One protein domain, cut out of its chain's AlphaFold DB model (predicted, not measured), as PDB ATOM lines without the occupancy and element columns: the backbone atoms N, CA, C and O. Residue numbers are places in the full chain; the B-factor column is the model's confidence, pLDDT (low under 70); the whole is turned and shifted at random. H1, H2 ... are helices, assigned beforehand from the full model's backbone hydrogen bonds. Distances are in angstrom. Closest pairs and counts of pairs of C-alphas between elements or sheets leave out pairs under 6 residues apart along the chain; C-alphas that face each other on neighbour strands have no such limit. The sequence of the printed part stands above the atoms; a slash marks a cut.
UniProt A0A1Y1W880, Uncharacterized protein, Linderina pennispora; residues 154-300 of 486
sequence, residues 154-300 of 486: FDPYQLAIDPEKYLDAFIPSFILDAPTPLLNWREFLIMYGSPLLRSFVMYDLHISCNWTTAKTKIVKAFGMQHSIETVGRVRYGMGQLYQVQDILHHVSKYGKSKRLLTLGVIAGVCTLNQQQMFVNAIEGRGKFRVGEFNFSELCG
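This is residues 154 to 300 of the 486 residues of an uncharacterized protein of Linderina pennispora (UniProt A0A1Y1W880). Eleven mostly short helices pack at crossed angles, with the short helix H9 in the middle, where it touches H1, H6 and H7. H2, H3 and H4 lie toward one end of the long axis, with H3 farthest out, H7, H8 and H11 lie toward the other, and between them H10, the longest helix, packs on H5, whose centre is 7.7 A from the mean of the C-alphas. The 147 printed residues hold H1 to H11 in that order and no named strand: all helix. The whole is compact, with a radius of gyration of the C-alphas of 15.0 A and spans of 45 by 34 by 24 A.

H1, residues 156 to 161, and H2, residues 163 to 170, only just touch, with 3 pairs of C-alphas within 8 A, and only at the corner by their link, closest at Leu 159 and Tyr 166, 5.5 A. H1 touches the hub H9, residues 263 to 269, closest at the C-alphas of Tyr 157 and Gly 268, 4.2 A. H2 touches H6, residues 211 to 222, at a steep tilt of 58 degrees, with Pro 163 and Val 219 closest at 5.3 A. H3, residues 173 to 177, only just touches H4, residues 185 to 192, with 3 pairs, the closest Ile 175 and Trp 185, 5.4 A. H4 and H5, residues 195 to 204, form a hairpin, with Ile 190 and Arg 198 closest at 4.6 A. H6 touches H9 with residues 221 to 222 alone, Phe 222 and Gly 264 closest at 3.7 A. H7, residues 228 to 236, touches H9, with Arg 235 and Val 269 closest at 4.5 A. H10, residues 272 to 284, touches H5, with Pro 195 and Gln 276 closest at 5.3 A. With residues 274 to 278 alone H10 only just touches H8, residues 244 to 253, with 3 pairs, Val 244 and Phe 278 closest at 6.7 A. H8 touches H11, residues 295 to 299, with Gln 245 and Cys 299 closest at 5.9 A. Every O i to N i+4 pair is within hydrogen-bond range in H1 to H10; H11 has 0 of 1, and 2 of 2 O i to N i+3 pairs.

H1 begins at C-alpha 156, (-31.965, 31.890, 73.701), and H11 ends at C-alpha 299, (-11.392, 32.000, 63.585). From first to last C-alpha H10 measures 18.3 A, H6 15.7 A, H8 14.6 A and H5 13.3 A.

The C-alphas of Thr 180 and Lys 256, the two farthest apart, are 46.6 A apart. The printed part has no cut, and no link is long. The mean pLDDT of the printed part is 88.8; residues 255 to 260 and residue 300 are under 70.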
ATOM      1  N   PHE A 154     -34.634  32.398  80.845       95.56
ATOM      2  CA  PHE A 154     -34.358  32.889  79.501       95.56
ATOM      3  C   PHE A 154     -34.014  31.725  78.558       95.56
ATOM      4  O   PHE A 154     -33.142  30.904  78.867       95.56
ATOM      5  N   ASP A 155     -34.676  31.664  77.405       95.75
ATOM      6  CA  ASP A 155     -34.454  30.664  76.364       95.75
ATOM      7  C   ASP A 155     -33.912  31.344  75.097       95.75
ATOM      8  O   ASP A 155     -34.679  31.897  74.302       95.75
ATOM      9  N   PRO A 156     -32.586  31.282  74.871       93.88
ATOM     10  CA  PRO A 156     -31.965  31.890  73.701       93.88
ATOM     11  C   PRO A 156     -32.492  31.351  72.372       93.88
ATOM     12  O   PRO A 156     -32.455  32.054  71.366       93.88
ATOM     13  N   TYR A 157     -32.985  30.113  72.353       93.19
ATOM     14  CA  TYR A 157     -33.496  29.498  71.136       93.19
ATOM     15  C   TYR A 157     -34.859  30.059  70.746       93.19
ATOM     16  O   TYR A 157     -35.068  30.358  69.575       93.19
ATOM     17  N   GLN A 158     -35.752  30.268  71.716       94.75
ATOM     18  CA  GLN A 158     -37.043  30.915  71.462       94.75
ATOM     19  C   GLN A 158     -36.853  32.366  71.018       94.75
ATOM     20  O   GLN A 158     -37.470  32.772  70.034       94.75
ATOM     21  N   LEU A 159     -35.931  33.106  71.657       95.38
ATOM     22  CA  LEU A 159     -35.555  34.447  71.198       95.38
ATOM     23  C   LEU A 159     -35.108  34.423  69.733       95.38
ATOM     24  O   LEU A 159     -35.466  35.300  68.962       95.38
ATOM     25  N   ALA A 160     -34.304  33.442  69.339       92.06
ATOM     26  CA  ALA A 160     -33.759  33.403  67.993       92.06
ATOM     27  C   ALA A 160     -34.823  33.035  66.930       92.06
ATOM     28  O   ALA A 160     -34.734  33.493  65.789       92.06
ATOM     29  N   ILE A 161     -35.824  32.213  67.285       91.81
ATOM     30  CA  ILE A 161     -36.906  31.791  66.374       91.81
ATOM     31  C   ILE A 161     -37.868  32.941  66.092       91.81
ATOM     32  O   ILE A 161     -38.154  33.231  64.934       91.81
ATOM     33  N   ASP A 162     -38.384  33.557  67.152       94.12
ATOM     34  CA  ASP A 162     -39.380  34.620  67.070       94.12
ATOM     35  C   ASP A 162     -39.070  35.657  68.156       94.12
ATOM     36  O   ASP A 162     -39.666  35.637  69.239       94.12
ATOM     37  N   PRO A 163     -38.081  36.539  67.915       95.06
ATOM     38  CA  PRO A 163     -37.614  37.469  68.933       95.06
ATOM     39  C   PRO A 163     -38.706  38.434  69.370       95.06
ATOM     40  O   PRO A 163     -38.741  38.825  70.529       95.06
ATOM     41  N   GLU A 164     -39.599  38.824  68.463       95.94
ATOM     42  CA  GLU A 164     -40.670  39.762  68.771       95.94
ATOM     43  C   GLU A 164     -41.655  39.150  69.765       95.94
ATOM     44  O   GLU A 164     -41.812  39.678  70.869       95.94
ATOM     45  N   LYS A 165     -42.239  38.002  69.411       96.19
ATOM     46  CA  LYS A 165     -43.193  37.306  70.275       96.19
ATOM     47  C   LYS A 165     -42.552  36.853  71.579       96.19
ATOM     48  O   LYS A 165     -43.186  36.907  72.631       96.19
ATOM     49  N   TYR A 166     -41.299  36.400  71.524       96.69
ATOM     50  CA  TYR A 166     -40.583  35.968  72.716       96.69
ATOM     51  C   TYR A 166     -40.348  37.127  73.685       96.69
ATOM     52  O   TYR A 166     -40.597  36.965  74.874       96.69
ATOM     53  N   LEU A 167     -39.908  38.294  73.205       96.69
ATOM     54  CA  LEU A 167     -39.683  39.458  74.066       96.69
ATOM     55  C   LEU A 167     -40.984  39.969  74.694       96.69
ATOM     56  O   LEU A 167     -40.961  40.325  75.869       96.69
ATOM     57  N   ASP A 168     -42.099  39.952  73.956       94.62
ATOM     58  CA  ASP A 168     -43.414  40.345  74.488       94.62
ATOM     59  C   ASP A 168     -43.916  39.392  75.580       94.62
ATOM     60  O   ASP A 168     -44.586  39.819  76.517       94.62
ATOM     61  N   ALA A 169     -43.579  38.103  75.486       94.00
ATOM     62  CA  ALA A 169     -43.910  37.120  76.513       94.00
ATOM     63  C   ALA A 169     -42.925  37.137  77.696       94.00
ATOM     64  O   ALA A 169     -43.311  36.869  78.831       94.00
ATOM     65  N   PHE A 170     -41.643  37.405  77.433       95.50
ATOM     66  CA  PHE A 170     -40.573  37.321  78.425       95.50
ATOM     67  C   PHE A 170     -40.479  38.568  79.310       95.50
ATOM     68  O   PHE A 170     -40.146  38.446  80.487       95.50
ATOM     69  N   ILE A 171     -40.741  39.758  78.760       94.75
ATOM     70  CA  ILE A 171     -40.671  41.021  79.497       94.75
ATOM     71  C   ILE A 171     -42.075  41.375  79.993       94.75
ATOM     72  O   ILE A 171     -42.943  41.683  79.176       94.75
ATOM     73  N   PRO A 172     -42.318  41.392  81.313       93.00
ATOM     74  CA  PRO A 172     -43.622  41.774  81.836       93.00
ATOM     75  C   PRO A 172     -43.994  43.208  81.444       93.00
ATOM     76  O   PRO A 172     -43.160  44.112  81.504       93.00
ATOM     77  N   SER A 173     -45.262  43.446  81.107       90.81
ATOM     78  CA  SER A 173     -45.755  44.756  80.649       90.81
ATOM     79  C   SER A 173     -45.426  45.901  81.615       90.81
ATOM     80  O   SER A 173     -44.996  46.970  81.191       90.81
ATOM     81  N   PHE A 174     -45.527  45.660  82.925       90.69
ATOM     82  CA  PHE A 174     -45.243  46.663  83.954       90.69
ATOM     83  C   PHE A 174     -43.775  47.128  83.989       90.69
ATOM     84  O   PHE A 174     -43.494  48.198  84.524       90.69
ATOM     85  N   ILE A 175     -42.845  46.371  83.394       93.31
ATOM     86  CA  ILE A 175     -41.431  46.754  83.234       93.31
ATOM     87  C   ILE A 175     -41.228  47.744  82.085       93.31
ATOM     88  O   ILE A 175     -40.270  48.517  82.068       93.31
ATOM     89  N   LEU A 176     -42.120  47.729  81.097       90.25
ATOM     90  CA  LEU A 176     -42.074  48.676  79.987       90.25
ATOM     91  C   LEU A 176     -42.559  50.061  80.425       90.25
ATOM     92  O   LEU A 176     -42.073  51.072  79.921       90.25
ATOM     93  N   ASP A 177     -43.488  50.089  81.380       80.94
ATOM     94  CA  ASP A 177     -44.138  51.310  81.845       80.94
ATOM     95  C   ASP A 177     -43.390  52.002  82.989       80.94
ATOM     96  O   ASP A 177     -43.561  53.206  83.191       80.94
ATOM     97  N   ALA A 178     -42.580  51.282  83.767       80.44
ATOM     98  CA  ALA A 178     -42.018  51.854  84.982       80.44
ATOM     99  C   ALA A 178     -40.833  52.805  84.701       80.44
ATOM    100  O   ALA A 178     -39.906  52.475  83.956       80.44
ATOM    101  N   PRO A 179     -40.810  53.991  85.339       74.69
ATOM    102  CA  PRO A 179     -39.732  54.963  85.165       74.69
ATOM    103  C   PRO A 179     -38.503  54.660  86.036       74.69
ATOM    104  O   PRO A 179     -37.472  55.318  85.893       74.69
ATOM    105  N   THR A 180     -38.598  53.715  86.976       78.25
ATOM    106  CA  THR A 180     -37.519  53.452  87.929       78.25
ATOM    107  C   THR A 180     -36.425  52.576  87.326       78.25
ATOM    108  O   THR A 180     -36.730  51.659  86.564       78.25
ATOM    109  N   PRO A 181     -35.151  52.778  87.715       76.44
ATOM    110  CA  PRO A 181     -34.052  51.935  87.245       76.44
ATOM    111  C   PRO A 181     -34.290  50.442  87.512       76.44
ATOM    112  O   PRO A 181     -34.027  49.609  86.656       76.44
ATOM    113  N   LEU A 182     -34.856  50.101  88.677       74.94
ATOM    114  CA  LEU A 182     -35.092  48.711  89.089       74.94
ATOM    115  C   LEU A 182     -36.204  48.004  88.303       74.94
ATOM    116  O   LEU A 182     -36.230  46.776  88.275       74.94
ATOM    117  N   LEU A 183     -37.117  48.758  87.689       85.50
ATOM    118  CA  LEU A 183     -38.235  48.232  86.907       85.50
ATOM    119  C   LEU A 183     -38.142  48.683  85.445       85.50
ATOM    120  O   LEU A 183     -39.151  48.816  84.772       85.50
ATOM    121  N   ASN A 184     -36.936  48.919  84.935       90.19
ATOM    122  CA  ASN A 184     -36.725  49.325  83.552       90.19
ATOM    123  C   ASN A 184     -36.438  48.109  82.655       90.19
ATOM    124  O   ASN A 184     -35.646  47.239  83.020       90.19
ATOM    125  N   TRP A 185     -37.008  48.076  81.446       94.69
ATOM    126  CA  TRP A 185     -36.770  47.007  80.461       94.69
ATOM    127  C   TRP A 185     -35.285  46.763  80.161       94.69
ATOM    128  O   TRP A 185     -34.879  45.625  79.924       94.69
ATOM    129  N   ARG A 186     -34.459  47.813  80.182       95.19
ATOM    130  CA  ARG A 186     -33.026  47.728  79.900       95.19
ATOM    131  C   ARG A 186     -32.316  46.966  81.008       95.19
ATOM    132  O   ARG A 186     -31.628  45.994  80.720       95.19
ATOM    133  N   GLU A 187     -32.523  47.375  82.256       93.88
ATOM    134  CA  GLU A 187     -31.952  46.693  83.422       93.88
ATOM    135  C   GLU A 187     -32.486  45.266  83.546       93.88
ATOM    136  O   GLU A 187     -31.733  44.341  83.839       93.88
ATOM    137  N   PHE A 188     -33.762  45.052  83.222       95.25
ATOM    138  CA  PHE A 188     -34.350  43.721  83.157       95.25
ATOM    139  C   PHE A 188     -33.607  42.812  82.166       95.25
ATOM    140  O   PHE A 188     -33.194  41.712  82.530       95.25
ATOM    141  N   LEU A 189     -33.377  43.268  80.931       96.38
ATOM    142  CA  LEU A 189     -32.638  42.488  79.935       96.38
ATOM    143  C   LEU A 189     -31.158  42.313  80.293       96.38
ATOM    144  O   LEU A 189     -30.577  41.279  79.967       96.38
ATOM    145  N   ILE A 190     -30.552  43.279  80.982       95.56
ATOM    146  CA  ILE A 190     -29.188  43.141  81.500       95.56
ATOM    147  C   ILE A 190     -29.148  42.047  82.571       95.56
ATOM    148  O   ILE A 190     -28.300  41.160  82.504       95.56
ATOM    149  N   MET A 191     -30.071  42.050  83.528       94.50
ATOM    150  CA  MET A 191     -30.087  41.068  84.611       94.50
ATOM    151  C   MET A 191     -30.441  39.662  84.116       94.50
ATOM    152  O   MET A 191     -29.716  38.711  84.414       94.50
ATOM    153  N   TYR A 192     -31.514  39.534  83.334       95.56
ATOM    154  CA  TYR A 192     -32.143  38.243  83.035       95.56
ATOM    155  C   TYR A 192     -31.935  37.743  81.601       95.56
ATOM    156  O   TYR A 192     -32.222  36.582  81.319       95.56
ATOM    157  N   GLY A 193     -31.435  38.579  80.687       96.31
ATOM    158  CA  GLY A 193     -31.119  38.169  79.320       96.31
ATOM    159  C   GLY A 193     -29.912  37.230  79.234       96.31
ATOM    160  O   GLY A 193     -29.120  37.101  80.172       96.31
ATOM    161  N   SER A 194     -29.730  36.582  78.078       96.81
ATOM    162  CA  SER A 194     -28.505  35.813  77.823       96.81
ATOM    163  C   SER A 194     -27.264  36.712  77.753       96.81
ATOM    164  O   SER A 194     -27.398  37.904  77.477       96.81
ATOM    165  N   PRO A 195     -26.041  36.173  77.928       97.50
ATOM    166  CA  PRO A 195     -24.817  36.976  77.881       97.50
ATOM    167  C   PRO A 195     -24.667  37.840  76.625       97.50
ATOM    168  O   PRO A 195     -24.315  39.013  76.724       97.50
ATOM    169  N   LEU A 196     -24.998  37.300  75.446       97.00
ATOM    170  CA  LEU A 196     -24.943  38.068  74.200       97.00
ATOM    171  C   LEU A 196     -26.021  39.157  74.142       97.00
ATOM    172  O   LEU A 196     -25.723  40.268  73.710       97.00
ATOM    173  N   LEU A 197     -27.248  38.875  74.600       97.38
ATOM    174  CA  LEU A 197     -28.304  39.889  74.671       97.38
ATOM    175  C   LEU A 197     -27.946  40.996  75.665       97.38
ATOM    176  O   LEU A 197     -28.079  42.169  75.339       97.38
ATOM    177  N   ARG A 198     -27.434  40.631  76.842       97.06
ATOM    178  CA  ARG A 198     -26.927  41.562  77.855       97.06
ATOM    179  C   ARG A 198     -25.861  42.477  77.262       97.06
ATOM    180  O   ARG A 198     -26.008  43.692  77.335       97.06
ATOM    181  N   SER A 199     -24.830  41.905  76.637       96.56
ATOM    182  CA  SER A 199     -23.750  42.672  76.005       96.56
ATOM    183  C   SER A 199     -24.292  43.619  74.931       96.56
ATOM    184  O   SER A 199     -23.938  44.795  74.909       96.56
ATOM    185  N   PHE A 200     -25.213  43.141  74.090       96.88
ATOM    186  CA  PHE A 200     -25.853  43.959  73.060       96.88
ATOM    187  C   PHE A 200     -26.636  45.134  73.662       96.88
ATOM    188  O   PHE A 200     -26.505  46.280  73.233       96.88
ATOM    189  N   VAL A 201     -27.434  44.874  74.698       96.62
ATOM    190  CA  VAL A 201     -28.200  45.915  75.389       96.62
ATOM    191  C   VAL A 201     -27.271  46.926  76.057       96.62
ATOM    192  O   VAL A 201     -27.558  48.118  76.000       96.62
ATOM    193  N   MET A 202     -26.154  46.494  76.645       94.94
ATOM    194  CA  MET A 202     -25.203  47.385  77.314       94.94
ATOM    195  C   MET A 202     -24.436  48.282  76.338       94.94
ATOM    196  O   MET A 202     -24.344  49.485  76.589       94.94
ATOM    197  N   TYR A 203     -23.915  47.725  75.243       94.94
ATOM    198  CA  TYR A 203     -22.898  48.390  74.420       94.94
ATOM    199  C   TYR A 203     -23.364  48.798  73.016       94.94
ATOM    200  O   TYR A 203     -22.859  49.784  72.472       94.94
ATOM    201  N   ASP A 204     -24.323  48.082  72.425       94.06
ATOM    202  CA  ASP A 204     -24.824  48.357  71.070       94.06
ATOM    203  C   ASP A 204     -26.060  49.276  71.084       94.06
ATOM    204  O   ASP A 204     -26.318  50.014  70.126       94.06
ATOM    205  N   LEU A 205     -26.832  49.281  72.177       94.50
ATOM    206  CA  LEU A 205     -27.985  50.167  72.335       94.50
ATOM    207  C   LEU A 205     -27.616  51.461  73.065       94.50
ATOM    208  O   LEU A 205     -27.106  51.445  74.182       94.50
ATOM    209  N   HIS A 206     -27.994  52.601  72.482       90.06
ATOM    210  CA  HIS A 206     -27.872  53.904  73.138       90.06
ATOM    211  C   HIS A 206     -28.674  53.948  74.451       90.06
ATOM    212  O   HIS A 206     -29.757  53.366  74.530       90.06
ATOM    213  N   ILE A 207     -28.164  54.649  75.469       86.50
ATOM    214  CA  ILE A 207     -28.765  54.691  76.815       86.50
ATOM    215  C   ILE A 207     -30.179  55.296  76.783       86.50
ATOM    216  O   ILE A 207     -31.078  54.778  77.430       86.50
ATOM    217  N   SER A 208     -30.404  56.336  75.973       84.81
ATOM    218  CA  SER A 208     -31.716  56.997  75.837       84.81
ATOM    219  C   SER A 208     -32.695  56.310  74.870       84.81
ATOM    220  O   SER A 208     -33.716  56.890  74.503       84.81
ATOM    221  N   CYS A 209     -32.384  55.102  74.393       89.81
ATOM    222  CA  CYS A 209     -33.251  54.385  73.464       89.81
ATOM    223  C   CYS A 209     -34.561  53.980  74.159       89.81
ATOM    224  O   CYS A 209     -34.528  53.338  75.205       89.81
ATOM    225  N   ASN A 210     -35.713  54.312  73.570       91.94
ATOM    226  CA  ASN A 210     -37.003  53.811  74.054       91.94
ATOM    227  C   ASN A 210     -37.195  52.323  73.707       91.94
ATOM    228  O   ASN A 210     -36.489  51.781  72.848       91.94
ATOM    229  N   TRP A 211     -38.168  51.680  74.364       94.19
ATOM    230  CA  TRP A 211     -38.431  50.251  74.194       94.19
ATOM    231  C   TRP A 211     -38.757  49.876  72.747       94.19
ATOM    232  O   TRP A 211     -38.133  48.971  72.213       94.19
ATOM    233  N   THR A 212     -39.648  50.595  72.061       94.88
ATOM    234  CA  THR A 212     -40.046  50.272  70.676       94.88
ATOM    235  C   THR A 212     -38.849  50.242  69.718       94.88
ATOM    236  O   THR A 212     -38.686  49.314  68.919       94.88
ATOM    237  N   THR A 213     -37.958  51.230  69.834       95.81
ATOM    238  CA  THR A 213     -36.736  51.306  69.021       95.81
ATOM    239  C   THR A 213     -35.744  50.215  69.417       95.81
ATOM    240  O   THR A 213     -35.126  49.596  68.548       95.81
ATOM    241  N   ALA A 214     -35.597  49.955  70.719       96.50
ATOM    242  CA  ALA A 214     -34.732  48.898  71.230       96.50
ATOM    243  C   ALA A 214     -35.203  47.517  70.762       96.50
ATOM    244  O   ALA A 214     -34.404  46.779  70.190       96.50
ATOM    245  N   LYS A 215     -36.496  47.209  70.907       97.12
ATOM    246  CA  LYS A 215     -37.139  45.977  70.443       97.12
ATOM    247  C   LYS A 215     -36.880  45.764  68.957       97.12
ATOM    248  O   LYS A 215     -36.360  44.720  68.589       97.12
ATOM    249  N   THR A 216     -37.112  46.777  68.120       97.12
ATOM    250  CA  THR A 216     -36.824  46.704  66.674       97.12
ATOM    251  C   THR A 216     -35.362  46.341  66.393       97.12
ATOM    252  O   THR A 216     -35.069  45.499  65.542       97.12
ATOM    253  N   LYS A 217     -34.418  46.948  67.122       96.62
ATOM    254  CA  LYS A 217     -32.985  46.656  66.975       96.62
ATOM    255  C   LYS A 217     -32.620  45.252  67.458       96.62
ATOM    256  O   LYS A 217     -31.847  44.581  66.781       96.62
ATOM    257  N   ILE A 218     -33.181  44.805  68.581       96.88
ATOM    258  CA  ILE A 218     -32.970  43.455  69.119       96.88
ATOM    259  C   ILE A 218     -33.535  42.419  68.145       96.88
ATOM    260  O   ILE A 218     -32.814  41.506  67.755       96.88
ATOM    261  N   VAL A 219     -34.771  42.595  67.675       96.31
ATOM    262  CA  VAL A 219     -35.419  41.725  66.678       96.31
ATOM    263  C   VAL A 219     -34.563  41.609  65.420       96.31
ATOM    264  O   VAL A 219     -34.314  40.506  64.944       96.31
ATOM    265  N   LYS A 220     -34.027  42.725  64.920       94.88
ATOM    266  CA  LYS A 220     -33.141  42.718  63.750       94.88
ATOM    267  C   LYS A 220     -31.819  41.979  64.000       94.88
ATOM    268  O   LYS A 220     -31.314  41.328  63.090       94.88
ATOM    269  N   ALA A 221     -31.234  42.122  65.187       94.06
ATOM    270  CA  ALA A 221     -29.921  41.560  65.509       94.06
ATOM    271  C   ALA A 221     -29.978  40.066  65.879       94.06
ATOM    272  O   ALA A 221     -29.075  39.304  65.526       94.06
ATOM    273  N   PHE A 222     -31.037  39.655  66.579       94.81
ATOM    274  CA  PHE A 222     -31.214  38.299  67.102       94.81
ATOM    275  C   PHE A 222     -32.149  37.429  66.260       94.81
ATOM    276  O   PHE A 222     -32.095  36.207  66.383       94.81
ATOM    277  N   GLY A 223     -32.961  38.022  65.382       89.56
ATOM    278  CA  GLY A 223     -33.820  37.281  64.467       89.56
ATOM    279  C   GLY A 223     -33.010  36.409  63.515       89.56
ATOM    280  O   GLY A 223     -32.102  36.877  62.819       89.56
ATOM    281  N   MET A 224     -33.330  35.116  63.480       83.38
ATOM    282  CA  MET A 224     -32.657  34.180  62.588       83.38
ATOM    283  C   MET A 224     -33.183  34.288  61.157       83.38
ATOM    284  O   MET A 224     -34.380  34.312  60.901       83.38
ATOM    285  N   GLN A 225     -32.257  34.257  60.201       75.94
ATOM    286  CA  GLN A 225     -32.551  34.177  58.762       75.94
ATOM    287  C   GLN A 225     -32.705  32.720  58.275       75.94
ATOM    288  O   GLN A 225     -32.781  32.463  57.076       75.94
ATOM    289  N   HIS A 226     -32.681  31.747  59.192       79.62
ATOM    290  CA  HIS A 226     -32.593  30.317  58.888       79.62
ATOM    291  C   HIS A 226     -33.794  29.549  59.431       79.62
ATOM    292  O   HIS A 226     -34.410  29.955  60.412       79.62
ATOM    293  N   SER A 227     -34.099  28.405  58.808       85.19
ATOM    294  CA  SER A 227     -35.198  27.554  59.261       85.19
ATOM    295  C   SER A 227     -34.947  27.001  60.665       85.19
ATOM    296  O   SER A 227     -33.822  26.632  61.017       85.19
ATOM    297  N   ILE A 228     -36.028  26.873  61.435       86.88
ATOM    298  CA  ILE A 228     -36.040  26.318  62.796       86.88
ATOM    299  C   ILE A 228     -35.353  24.943  62.843       86.88
ATOM    300  O   ILE A 228     -34.572  24.665  63.752       86.88
ATOM    301  N   GLU A 229     -35.577  24.110  61.824       87.38
ATOM    302  CA  GLU A 229     -34.966  22.782  61.674       87.38
ATOM    303  C   GLU A 229     -33.441  22.835  61.561       87.38
ATOM    304  O   GLU A 229     -32.726  22.006  62.127       87.38
ATOM    305  N   THR A 230     -32.914  23.813  60.819       84.62
ATOM    306  CA  THR A 230     -31.467  23.980  60.657       84.62
ATOM    307  C   THR A 230     -30.837  24.356  61.989       84.62
ATOM    308  O   THR A 230     -29.852  23.749  62.399       84.62
ATOM    309  N   VAL A 231     -31.454  25.289  62.707       84.81
ATOM    310  CA  VAL A 231     -30.979  25.768  64.011       84.81
ATOM    311  C   VAL A 231     -31.067  24.656  65.054       84.81
ATOM    312  O   VAL A 231     -30.116  24.443  65.803       84.81
ATOM    313  N   GLY A 232     -32.161  23.889  65.057       88.31
ATOM    314  CA  GLY A 232     -32.325  22.718  65.918       88.31
ATOM    315  C   GLY A 232     -31.224  21.677  65.697       88.31
ATOM    316  O   GLY A 232     -30.622  21.204  66.661       88.31
ATOM    317  N   ARG A 233     -30.883  21.383  64.434       87.44
ATOM    318  CA  ARG A 233     -29.775  20.471  64.095       87.44
ATOM    319  C   ARG A 233     -28.414  20.991  64.548       87.44
ATOM    320  O   ARG A 233     -27.634  20.220  65.099       87.44
ATOM    321  N   VAL A 234     -28.130  22.279  64.346       88.06
ATOM    322  CA  VAL A 234     -26.869  22.888  64.806       88.06
ATOM    323  C   VAL A 234     -26.768  22.795  66.328       88.06
ATOM    324  O   VAL A 234     -25.749  22.331  66.839       88.06
ATOM    325  N   ARG A 235     -27.840  23.167  67.042       90.81
ATOM    326  CA  ARG A 235     -27.921  23.162  68.509       90.81
ATOM    327  C   ARG A 235     -27.707  21.772  69.108       90.81
ATOM    328  O   ARG A 235     -27.047  21.665  70.136       90.81
ATOM    329  N   TYR A 236     -28.202  20.711  68.466       88.88
ATOM    330  CA  TYR A 236     -28.028  19.336  68.952       88.88
ATOM    331  C   TYR A 236     -26.548  18.951  69.127       88.88
ATOM    332  O   TYR A 236     -26.187  18.291  70.096       88.88
ATOM    333  N   GLY A 237     -25.671  19.426  68.235       86.06
ATOM    334  CA  GLY A 237     -24.229  19.176  68.316       86.06
ATOM    335  C   GLY A 237     -23.451  20.111  69.250       86.06
ATOM    336  O   GLY A 237     -22.259  19.901  69.448       86.06
ATOM    337  N   MET A 238     -24.084  21.141  69.825       88.75
ATOM    338  CA  MET A 238     -23.378  22.193  70.573       88.75
ATOM    339  C   MET A 238     -22.955  21.782  71.980       88.75
ATOM    340  O   MET A 238     -21.986  22.331  72.494       88.75
ATOM    341  N   GLY A 239     -23.655  20.844  72.624       83.38
ATOM    342  CA  GLY A 239     -23.472  20.565  74.056       83.38
ATOM    343  C   GLY A 239     -22.071  20.089  74.458       83.38
ATOM    344  O   GLY A 239     -21.700  20.241  75.615       83.38
ATOM    345  N   GLN A 240     -21.300  19.550  73.509       86.56
ATOM    346  CA  GLN A 240     -19.963  18.987  73.738       86.56
ATOM    347  C   GLN A 240     -18.820  19.929  73.323       86.56
ATOM    348  O   GLN A 240     -17.653  19.564  73.425       86.56
ATOM    349  N   LEU A 241     -19.136  21.119  72.805       89.94
ATOM    350  CA  LEU A 241     -18.133  22.046  72.287       89.94
ATOM    351  C   LEU A 241     -17.776  23.081  73.354       89.94
ATOM    352  O   LEU A 241     -18.635  23.830  73.817       89.94
ATOM    353  N   TYR A 242     -16.501  23.147  73.723       88.75
ATOM    354  CA  TYR A 242     -16.024  24.022  74.801       88.75
ATOM    355  C   TYR A 242     -15.051  25.097  74.325       88.75
ATOM    356  O   TYR A 242     -14.621  25.911  75.130       88.75
ATOM    357  N   GLN A 243     -14.703  25.123  73.038       89.31
ATOM    358  CA  GLN A 243     -13.856  26.163  72.461       89.31
ATOM    359  C   GLN A 243     -14.651  26.987  71.455       89.31
ATOM    360  O   GLN A 243     -15.432  26.455  70.665       89.31
ATOM    361  N   VAL A 244     -14.425  28.303  71.469       89.25
ATOM    362  CA  VAL A 244     -15.067  29.252  70.548       89.25
ATOM    363  C   VAL A 244     -14.815  28.845  69.092       89.25
ATOM    364  O   VAL A 244     -15.724  28.898  68.267       89.25
ATOM    365  N   GLN A 245     -13.610  28.366  68.785       88.06
ATOM    366  CA  GLN A 245     -13.205  27.931  67.452       88.06
ATOM    367  C   GLN A 245     -13.974  26.688  66.993       88.06
ATOM    368  O   GLN A 245     -14.489  26.672  65.875       88.06
ATOM    369  N   ASP A 246     -14.110  25.678  67.857       89.69
ATOM    370  CA  ASP A 246     -14.850  24.451  67.541       89.69
ATOM    371  C   ASP A 246     -16.331  24.746  67.296       89.69
ATOM    372  O   ASP A 246     -16.933  24.212  66.362       89.69
ATOM    373  N   ILE A 247     -16.907  25.651  68.094       90.38
ATOM    374  CA  ILE A 247     -18.284  26.122  67.928       90.38
ATOM    375  C   ILE A 247     -18.448  26.804  66.570       90.38
ATOM    376  O   ILE A 247     -19.338  26.437  65.803       90.38
ATOM    377  N   LEU A 248     -17.579  27.760  66.236       89.00
ATOM    378  CA  LEU A 248     -17.629  28.471  64.957       89.00
ATOM    379  C   LEU A 248     -17.447  27.518  63.773       89.00
ATOM    380  O   LEU A 248     -18.179  27.612  62.784       89.00
ATOM    381  N   HIS A 249     -16.520  26.564  63.885       86.88
ATOM    382  CA  HIS A 249     -16.312  25.536  62.876       86.88
ATOM    383  C   HIS A 249     -17.560  24.663  62.710       86.88
ATOM    384  O   HIS A 249     -18.013  24.462  61.583       86.88
ATOM    385  N   HIS A 250     -18.166  24.200  63.804       88.31
ATOM    386  CA  HIS A 250     -19.400  23.417  63.754       88.31
ATOM    387  C   HIS A 250     -20.541  24.204  63.117       88.31
ATOM    388  O   HIS A 250     -21.144  23.709  62.175       88.31
ATOM    389  N   VAL A 251     -20.797  25.442  63.549       87.31
ATOM    390  CA  VAL A 251     -21.843  26.301  62.963       87.31
ATOM    391  C   VAL A 251     -21.603  26.507  61.464       87.31
ATOM    392  O   VAL A 251     -22.542  26.410  60.672       87.31
ATOM    393  N   SER A 252     -20.347  26.707  61.049       84.44
ATOM    394  CA  SER A 252     -19.998  26.902  59.638       84.44
ATOM    395  C   SER A 252     -20.334  25.698  58.747       84.44
ATOM    396  O   SER A 252     -20.687  25.896  57.586       84.44
ATOM    397  N   LYS A 253     -20.321  24.463  59.278       82.56
ATOM    398  CA  LYS A 253     -20.641  23.243  58.507       82.56
ATOM    399  C   LYS A 253     -22.085  23.199  58.020       82.56
ATOM    400  O   LYS A 253     -22.366  22.578  56.999       82.56
ATOM    401  N   TYR A 254     -23.000  23.852  58.729       76.69
ATOM    402  CA  TYR A 254     -24.425  23.826  58.398       76.69
ATOM    403  C   TYR A 254     -24.822  24.930  57.411       76.69
ATOM    404  O   TYR A 254     -25.990  25.036  57.040       76.69
ATOM    405  N   GLY A 255     -23.863  25.743  56.953       62.38
ATOM    406  CA  GLY A 255     -24.107  26.867  56.057       62.38
ATOM    407  C   GLY A 255     -23.228  26.803  54.836       62.38
ATOM    408  O   GLY A 255     -22.009  26.851  54.927       62.38
ATOM    409  N   LYS A 256     -23.853  26.828  53.661       56.88
ATOM    410  CA  LYS A 256     -23.139  26.934  52.379       56.88
ATOM    411  C   LYS A 256     -22.438  28.291  52.178       56.88
ATOM    412  O   LYS A 256     -21.807  28.507  51.154       56.88
ATOM    413  N   SER A 257     -22.550  29.223  53.127       55.03
ATOM    414  CA  SER A 257     -21.954  30.557  53.064       55.03
ATOM    415  C   SER A 257     -21.583  31.031  54.469       55.03
ATOM    416  O   SER A 257     -22.314  30.749  55.420       55.03
ATOM    417  N   LYS A 258     -20.536  31.862  54.592       57.69
ATOM    418  CA  LYS A 258     -20.104  32.583  55.820       57.69
ATOM    419  C   LYS A 258     -21.206  33.437  56.498       57.69
ATOM    420  O   LYS A 258     -20.956  34.112  57.484       57.69
ATOM    421  N   ARG A 259     -22.434  33.399  55.967       57.47
ATOM    422  CA  ARG A 259     -23.648  34.084  56.426       57.47
ATOM    423  C   ARG A 259     -24.294  33.449  57.666       57.47
ATOM    424  O   ARG A 259     -25.213  34.055  58.194       57.47
ATOM    425  N   LEU A 260     -23.842  32.280  58.134       61.41
ATOM    426  CA  LEU A 260     -24.355  31.663  59.372       61.41
ATOM    427  C   LEU A 260     -23.724  32.200  60.661       61.41
ATOM    428  O   LEU A 260     -24.205  31.896  61.745       61.41
ATOM    429  N   LEU A 261     -22.653  32.985  60.566       77.38
ATOM    430  CA  LEU A 261     -21.971  33.546  61.732       77.38
ATOM    431  C   LEU A 261     -22.589  34.893  62.135       77.38
ATOM    432  O   LEU A 261     -21.888  35.890  62.289       77.38
ATOM    433  N   THR A 262     -23.918  34.936  62.242       87.06
ATOM    434  CA  THR A 262     -24.651  36.107  62.738       87.06
ATOM    435  C   THR A 262     -24.897  35.989  64.235       87.06
ATOM    436  O   THR A 262     -24.975  34.886  64.780       87.06
ATOM    437  N   LEU A 263     -25.075  37.136  64.896       91.25
ATOM    438  CA  LEU A 263     -25.375  37.196  66.326       91.25
ATOM    439  C   LEU A 263     -26.594  36.334  66.695       91.25
ATOM    440  O   LEU A 263     -26.508  35.540  67.626       91.25
ATOM    441  N   GLY A 264     -27.686  36.429  65.932       90.12
ATOM    442  CA  GLY A 264     -28.897  35.636  66.159       90.12
ATOM    443  C   GLY A 264     -28.688  34.124  66.073       90.12
ATOM    444  O   GLY A 264     -29.177  33.392  66.930       90.12
ATOM    445  N   VAL A 265     -27.907  33.637  65.100       89.81
ATOM    446  CA  VAL A 265     -27.614  32.197  64.992       89.81
ATOM    447  C   VAL A 265     -26.765  31.736  66.171       89.81
ATOM    448  O   VAL A 265     -27.120  30.749  66.811       89.81
ATOM    449  N   ILE A 266     -25.685  32.456  66.496       92.19
ATOM    450  CA  ILE A 266     -24.819  32.116  67.634       92.19
ATOM    451  C   ILE A 266     -25.625  32.123  68.937       92.19
ATOM    452  O   ILE A 266     -25.552  31.160  69.700       92.19
ATOM    453  N   ALA A 267     -26.449  33.147  69.165       93.56
ATOM    454  CA  ALA A 267     -27.313  33.230  70.335       93.56
ATOM    455  C   ALA A 267     -28.336  32.083  70.395       93.56
ATOM    456  O   ALA A 267     -28.547  31.523  71.467       93.56
ATOM    457  N   GLY A 268     -28.933  31.693  69.266       92.44
ATOM    458  CA  GLY A 268     -29.946  30.637  69.217       92.44
ATOM    459  C   GLY A 268     -29.407  29.218  69.412       92.44
ATOM    460  O   GLY A 268     -30.104  28.366  69.971       92.44
ATOM    461  N   VAL A 269     -28.179  28.940  68.962       93.19
ATOM    462  CA  VAL A 269     -27.590  27.587  69.020       93.19
ATOM    463  C   VAL A 269     -26.700  27.369  70.240       93.19
ATOM    464  O   VAL A 269     -26.617  26.245  70.731       93.19
ATOM    465  N   CYS A 270     -26.052  28.419  70.750       94.75
ATOM    466  CA  CYS A 270     -25.131  28.306  71.876       94.75
ATOM    467  C   CYS A 270     -25.868  28.277  73.217       94.75
ATOM    468  O   CYS A 270     -26.827  29.015  73.457       94.75
ATOM    469  N   THR A 271     -25.346  27.480  74.146       94.38
ATOM    470  CA  THR A 271     -25.714  27.547  75.567       94.38
ATOM    471  C   THR A 271     -25.292  28.884  76.183       94.38
ATOM    472  O   THR A 271     -24.423  29.577  75.656       94.38
ATOM    473  N   LEU A 272     -25.860  29.244  77.340       94.62
ATOM    474  CA  LEU A 272     -25.504  30.488  78.035       94.62
ATOM    475  C   LEU A 272     -24.001  30.566  78.362       94.62
ATOM    476  O   LEU A 272     -23.388  31.607  78.153       94.62
ATOM    477  N   ASN A 273     -23.385  29.459  78.786       95.06
ATOM    478  CA  ASN A 273     -21.948  29.423  79.080       95.06
ATOM    479  C   ASN A 273     -21.107  29.691  77.825       95.06
ATOM    480  O   ASN A 273     -20.183  30.496  77.859       95.06
ATOM    481  N   GLN A 274     -21.469  29.076  76.699       95.50
ATOM    482  CA  GLN A 274     -20.800  29.319  75.418       95.50
ATOM    483  C   GLN A 274     -20.983  30.766  74.953       95.50
ATOM    484  O   GLN A 274     -20.033  31.387  74.490       95.50
ATOM    485  N   GLN A 275     -22.174  31.347  75.130       95.94
ATOM    486  CA  GLN A 275     -22.409  32.764  74.843       95.94
ATOM    487  C   GLN A 275     -21.508  33.677  75.684       95.94
ATOM    488  O   GLN A 275     -20.956  34.634  75.148       95.94
ATOM    489  N   GLN A 276     -21.299  33.366  76.968       96.44
ATOM    490  CA  GLN A 276     -20.368  34.119  77.813       96.44
ATOM    491  C   GLN A 276     -18.923  34.016  77.307       96.44
ATOM    492  O   GLN A 276     -18.194  35.003  77.340       96.44
ATOM    493  N   MET A 277     -18.508  32.858  76.786       94.75
ATOM    494  CA  MET A 277     -17.184  32.716  76.173       94.75
ATOM    495  C   MET A 277     -17.007  33.628  74.959       94.75
ATOM    496  O   MET A 277     -15.946  34.227  74.804       94.75
ATOM    497  N   PHE A 278     -18.041  33.767  74.123       94.19
ATOM    498  CA  PHE A 278     -18.018  34.719  73.012       94.19
ATOM    499  C   PHE A 278     -17.888  36.159  73.501       94.19
ATOM    500  O   PHE A 278     -17.051  36.884  72.975       94.19
ATOM    501  N   VAL A 279     -18.659  36.558  74.519       94.94
ATOM    502  CA  VAL A 279     -18.554  37.899  75.118       94.94
ATOM    503  C   VAL A 279     -17.125  38.154  75.602       94.94
ATOM    504  O   VAL A 279     -16.496  39.107  75.153       94.94
ATOM    505  N   ASN A 280     -16.560  37.243  76.399       94.19
ATOM    506  CA  ASN A 280     -15.197  37.378  76.920       94.19
ATOM    507  C   ASN A 280     -14.143  37.454  75.798       94.19
ATOM    508  O   ASN A 280     -13.183  38.213  75.898       94.19
ATOM    509  N   ALA A 281     -14.303  36.672  74.724       90.88
ATOM    510  CA  ALA A 281     -13.382  36.686  73.587       90.88
ATOM    511  C   ALA A 281     -13.463  37.992  72.777       90.88
ATOM    512  O   ALA A 281     -12.443  38.483  72.290       90.88
ATOM    513  N   ILE A 282     -14.663  38.561  72.639       90.69
ATOM    514  CA  ILE A 282     -14.896  39.843  71.965       90.69
ATOM    515  C   ILE A 282     -14.296  40.986  72.799       90.69
ATOM    516  O   ILE A 282     -13.502  41.772  72.273       90.69
ATOM    517  N   GLU A 283     -14.578  41.005  74.104       90.69
ATOM    518  CA  GLU A 283     -14.031  41.981  75.054       90.69
ATOM    519  C   GLU A 283     -12.504  41.905  75.149       90.69
ATOM    520  O   GLU A 283     -11.830  42.934  75.138       90.69
ATOM    521  N   GLY A 284     -11.932  40.695  75.148       87.19
ATOM    522  CA  GLY A 284     -10.482  40.479  75.148       87.19
ATOM    523  C   GLY A 284      -9.766  41.062  73.925       87.19
ATOM    524  O   GLY A 284      -8.571  41.344  73.988       87.19
ATOM    525  N   ARG A 285     -10.488  41.310  72.823       85.88
ATOM    526  CA  ARG A 285      -9.979  42.008  71.630       85.88
ATOM    527  C   ARG A 285     -10.210  43.523  71.661       85.88
ATOM    528  O   ARG A 285     -10.002  44.190  70.648       85.88
ATOM    529  N   GLY A 286     -10.668  44.074  72.786       85.50
ATOM    530  CA  GLY A 286     -10.981  45.496  72.945       85.50
ATOM    531  C   GLY A 286     -12.221  45.949  72.170       85.50
ATOM    532  O   GLY A 286     -12.411  47.147  71.959       85.50
ATOM    533  N   LYS A 287     -13.059  45.008  71.716       83.81
ATOM    534  CA  LYS A 287     -14.341  45.293  71.066       83.81
ATOM    535  C   LYS A 287     -15.462  45.020  72.069       83.81
ATOM    536  O   LYS A 287     -15.430  44.016  72.761       83.81
ATOM    537  N   PHE A 288     -16.461  45.898  72.133       82.69
ATOM    538  CA  PHE A 288     -17.591  45.761  73.072       82.69
ATOM    539  C   PHE A 288     -18.947  45.627  72.366       82.69
ATOM    540  O   PHE A 288     -19.923  45.181  72.960       82.69
ATOM    541  N   ARG A 289     -19.008  45.990  71.078       87.56
ATOM    542  CA  ARG A 289     -20.225  45.940  70.261       87.56
ATOM    543  C   ARG A 289     -20.382  44.579  69.607       87.56
ATOM    544  O   ARG A 289     -19.698  44.281  68.627       87.56
ATOM    545  N   VAL A 290     -21.267  43.751  70.149       88.50
ATOM    546  CA  VAL A 290     -21.485  42.376  69.669       88.50
ATOM    547  C   VAL A 290     -22.370  42.327  68.424       88.50
ATOM    548  O   VAL A 290     -22.294  41.368  67.661       88.50
ATOM    549  N   GLY A 291     -23.189  43.356  68.185       84.00
ATOM    550  CA  GLY A 291     -24.064  43.460  67.016       84.00
ATOM    551  C   GLY A 291     -23.321  43.766  65.718       84.00
ATOM    552  O   GLY A 291     -23.760  43.358  64.645       84.00
ATOM    553  N   GLU A 292     -22.185  44.453  65.814       85.00
ATOM    554  CA  GLU A 292     -21.319  44.807  64.681       85.00
ATOM    555  C   GLU A 292     -20.133  43.835  64.526       85.00
ATOM    556  O   GLU A 292     -19.359  43.930  63.571       85.00
ATOM    557  N   PHE A 293     -19.967  42.894  65.461       84.88
ATOM    558  CA  PHE A 293     -18.810  42.010  65.497       84.88
ATOM    559  C   PHE A 293     -18.877  40.930  64.410       84.88
ATOM    560  O   PHE A 293     -19.827  40.149  64.318       84.88
ATOM    561  N   ASN A 294     -17.816  40.828  63.609       85.06
ATOM    562  CA  ASN A 294     -17.661  39.737  62.660       85.06
ATOM    563  C   ASN A 294     -17.083  38.506  63.371       85.06
ATOM    564  O   ASN A 294     -15.872  38.386  63.546       85.06
ATOM    565  N   PHE A 295     -17.948  37.553  63.717       85.12
ATOM    566  CA  PHE A 295     -17.567  36.305  64.389       85.12
ATOM    567  C   PHE A 295     -16.520  35.471  63.633       85.12
ATOM    568  O   PHE A 295     -15.810  34.684  64.254       85.12
ATOM    569  N   SER A 296     -16.344  35.685  62.324       80.75
ATOM    570  CA  SER A 296     -15.269  35.047  61.551       80.75
ATOM    571  C   SER A 296     -13.872  35.494  61.994       80.75
ATOM    572  O   SER A 296     -12.909  34.759  61.795       80.75
ATOM    573  N   GLU A 297     -13.736  36.683  62.588       82.38
ATOM    574  CA  GLU A 297     -12.450  37.183  63.085       82.38
ATOM    575  C   GLU A 297     -11.910  36.330  64.237       82.38
ATOM    576  O   GLU A 297     -10.694  36.230  64.404       82.38
ATOM    577  N   LEU A 298     -12.789  35.678  65.007       82.69
ATOM    578  CA  LEU A 298     -12.401  34.753  66.079       82.69
ATOM    579  C   LEU A 298     -11.819  33.440  65.537       82.69
ATOM    580  O   LEU A 298     -11.125  32.738  66.265       82.69
ATOM    581  N   CYS A 299     -12.043  33.127  64.255       73.44
ATOM    582  CA  CYS A 299     -11.392  32.000  63.585       73.44
ATOM    583  C   CYS A 299      -9.951  32.318  63.138       73.44
ATOM    584  O   CYS A 299      -9.213  31.397  62.802       73.44
ATOM    585  N   GLY A 300      -9.560  33.600  63.084       60.50
ATOM    586  CA  GLY A 300      -8.346  34.071  62.402       60.50
ATOM    587  C   GLY A 300      -7.012  33.866  63.128       60.50
ATOM    588  O   GLY A 300      -5.977  34.031  62.494       60.50
TER     589      GLY A 300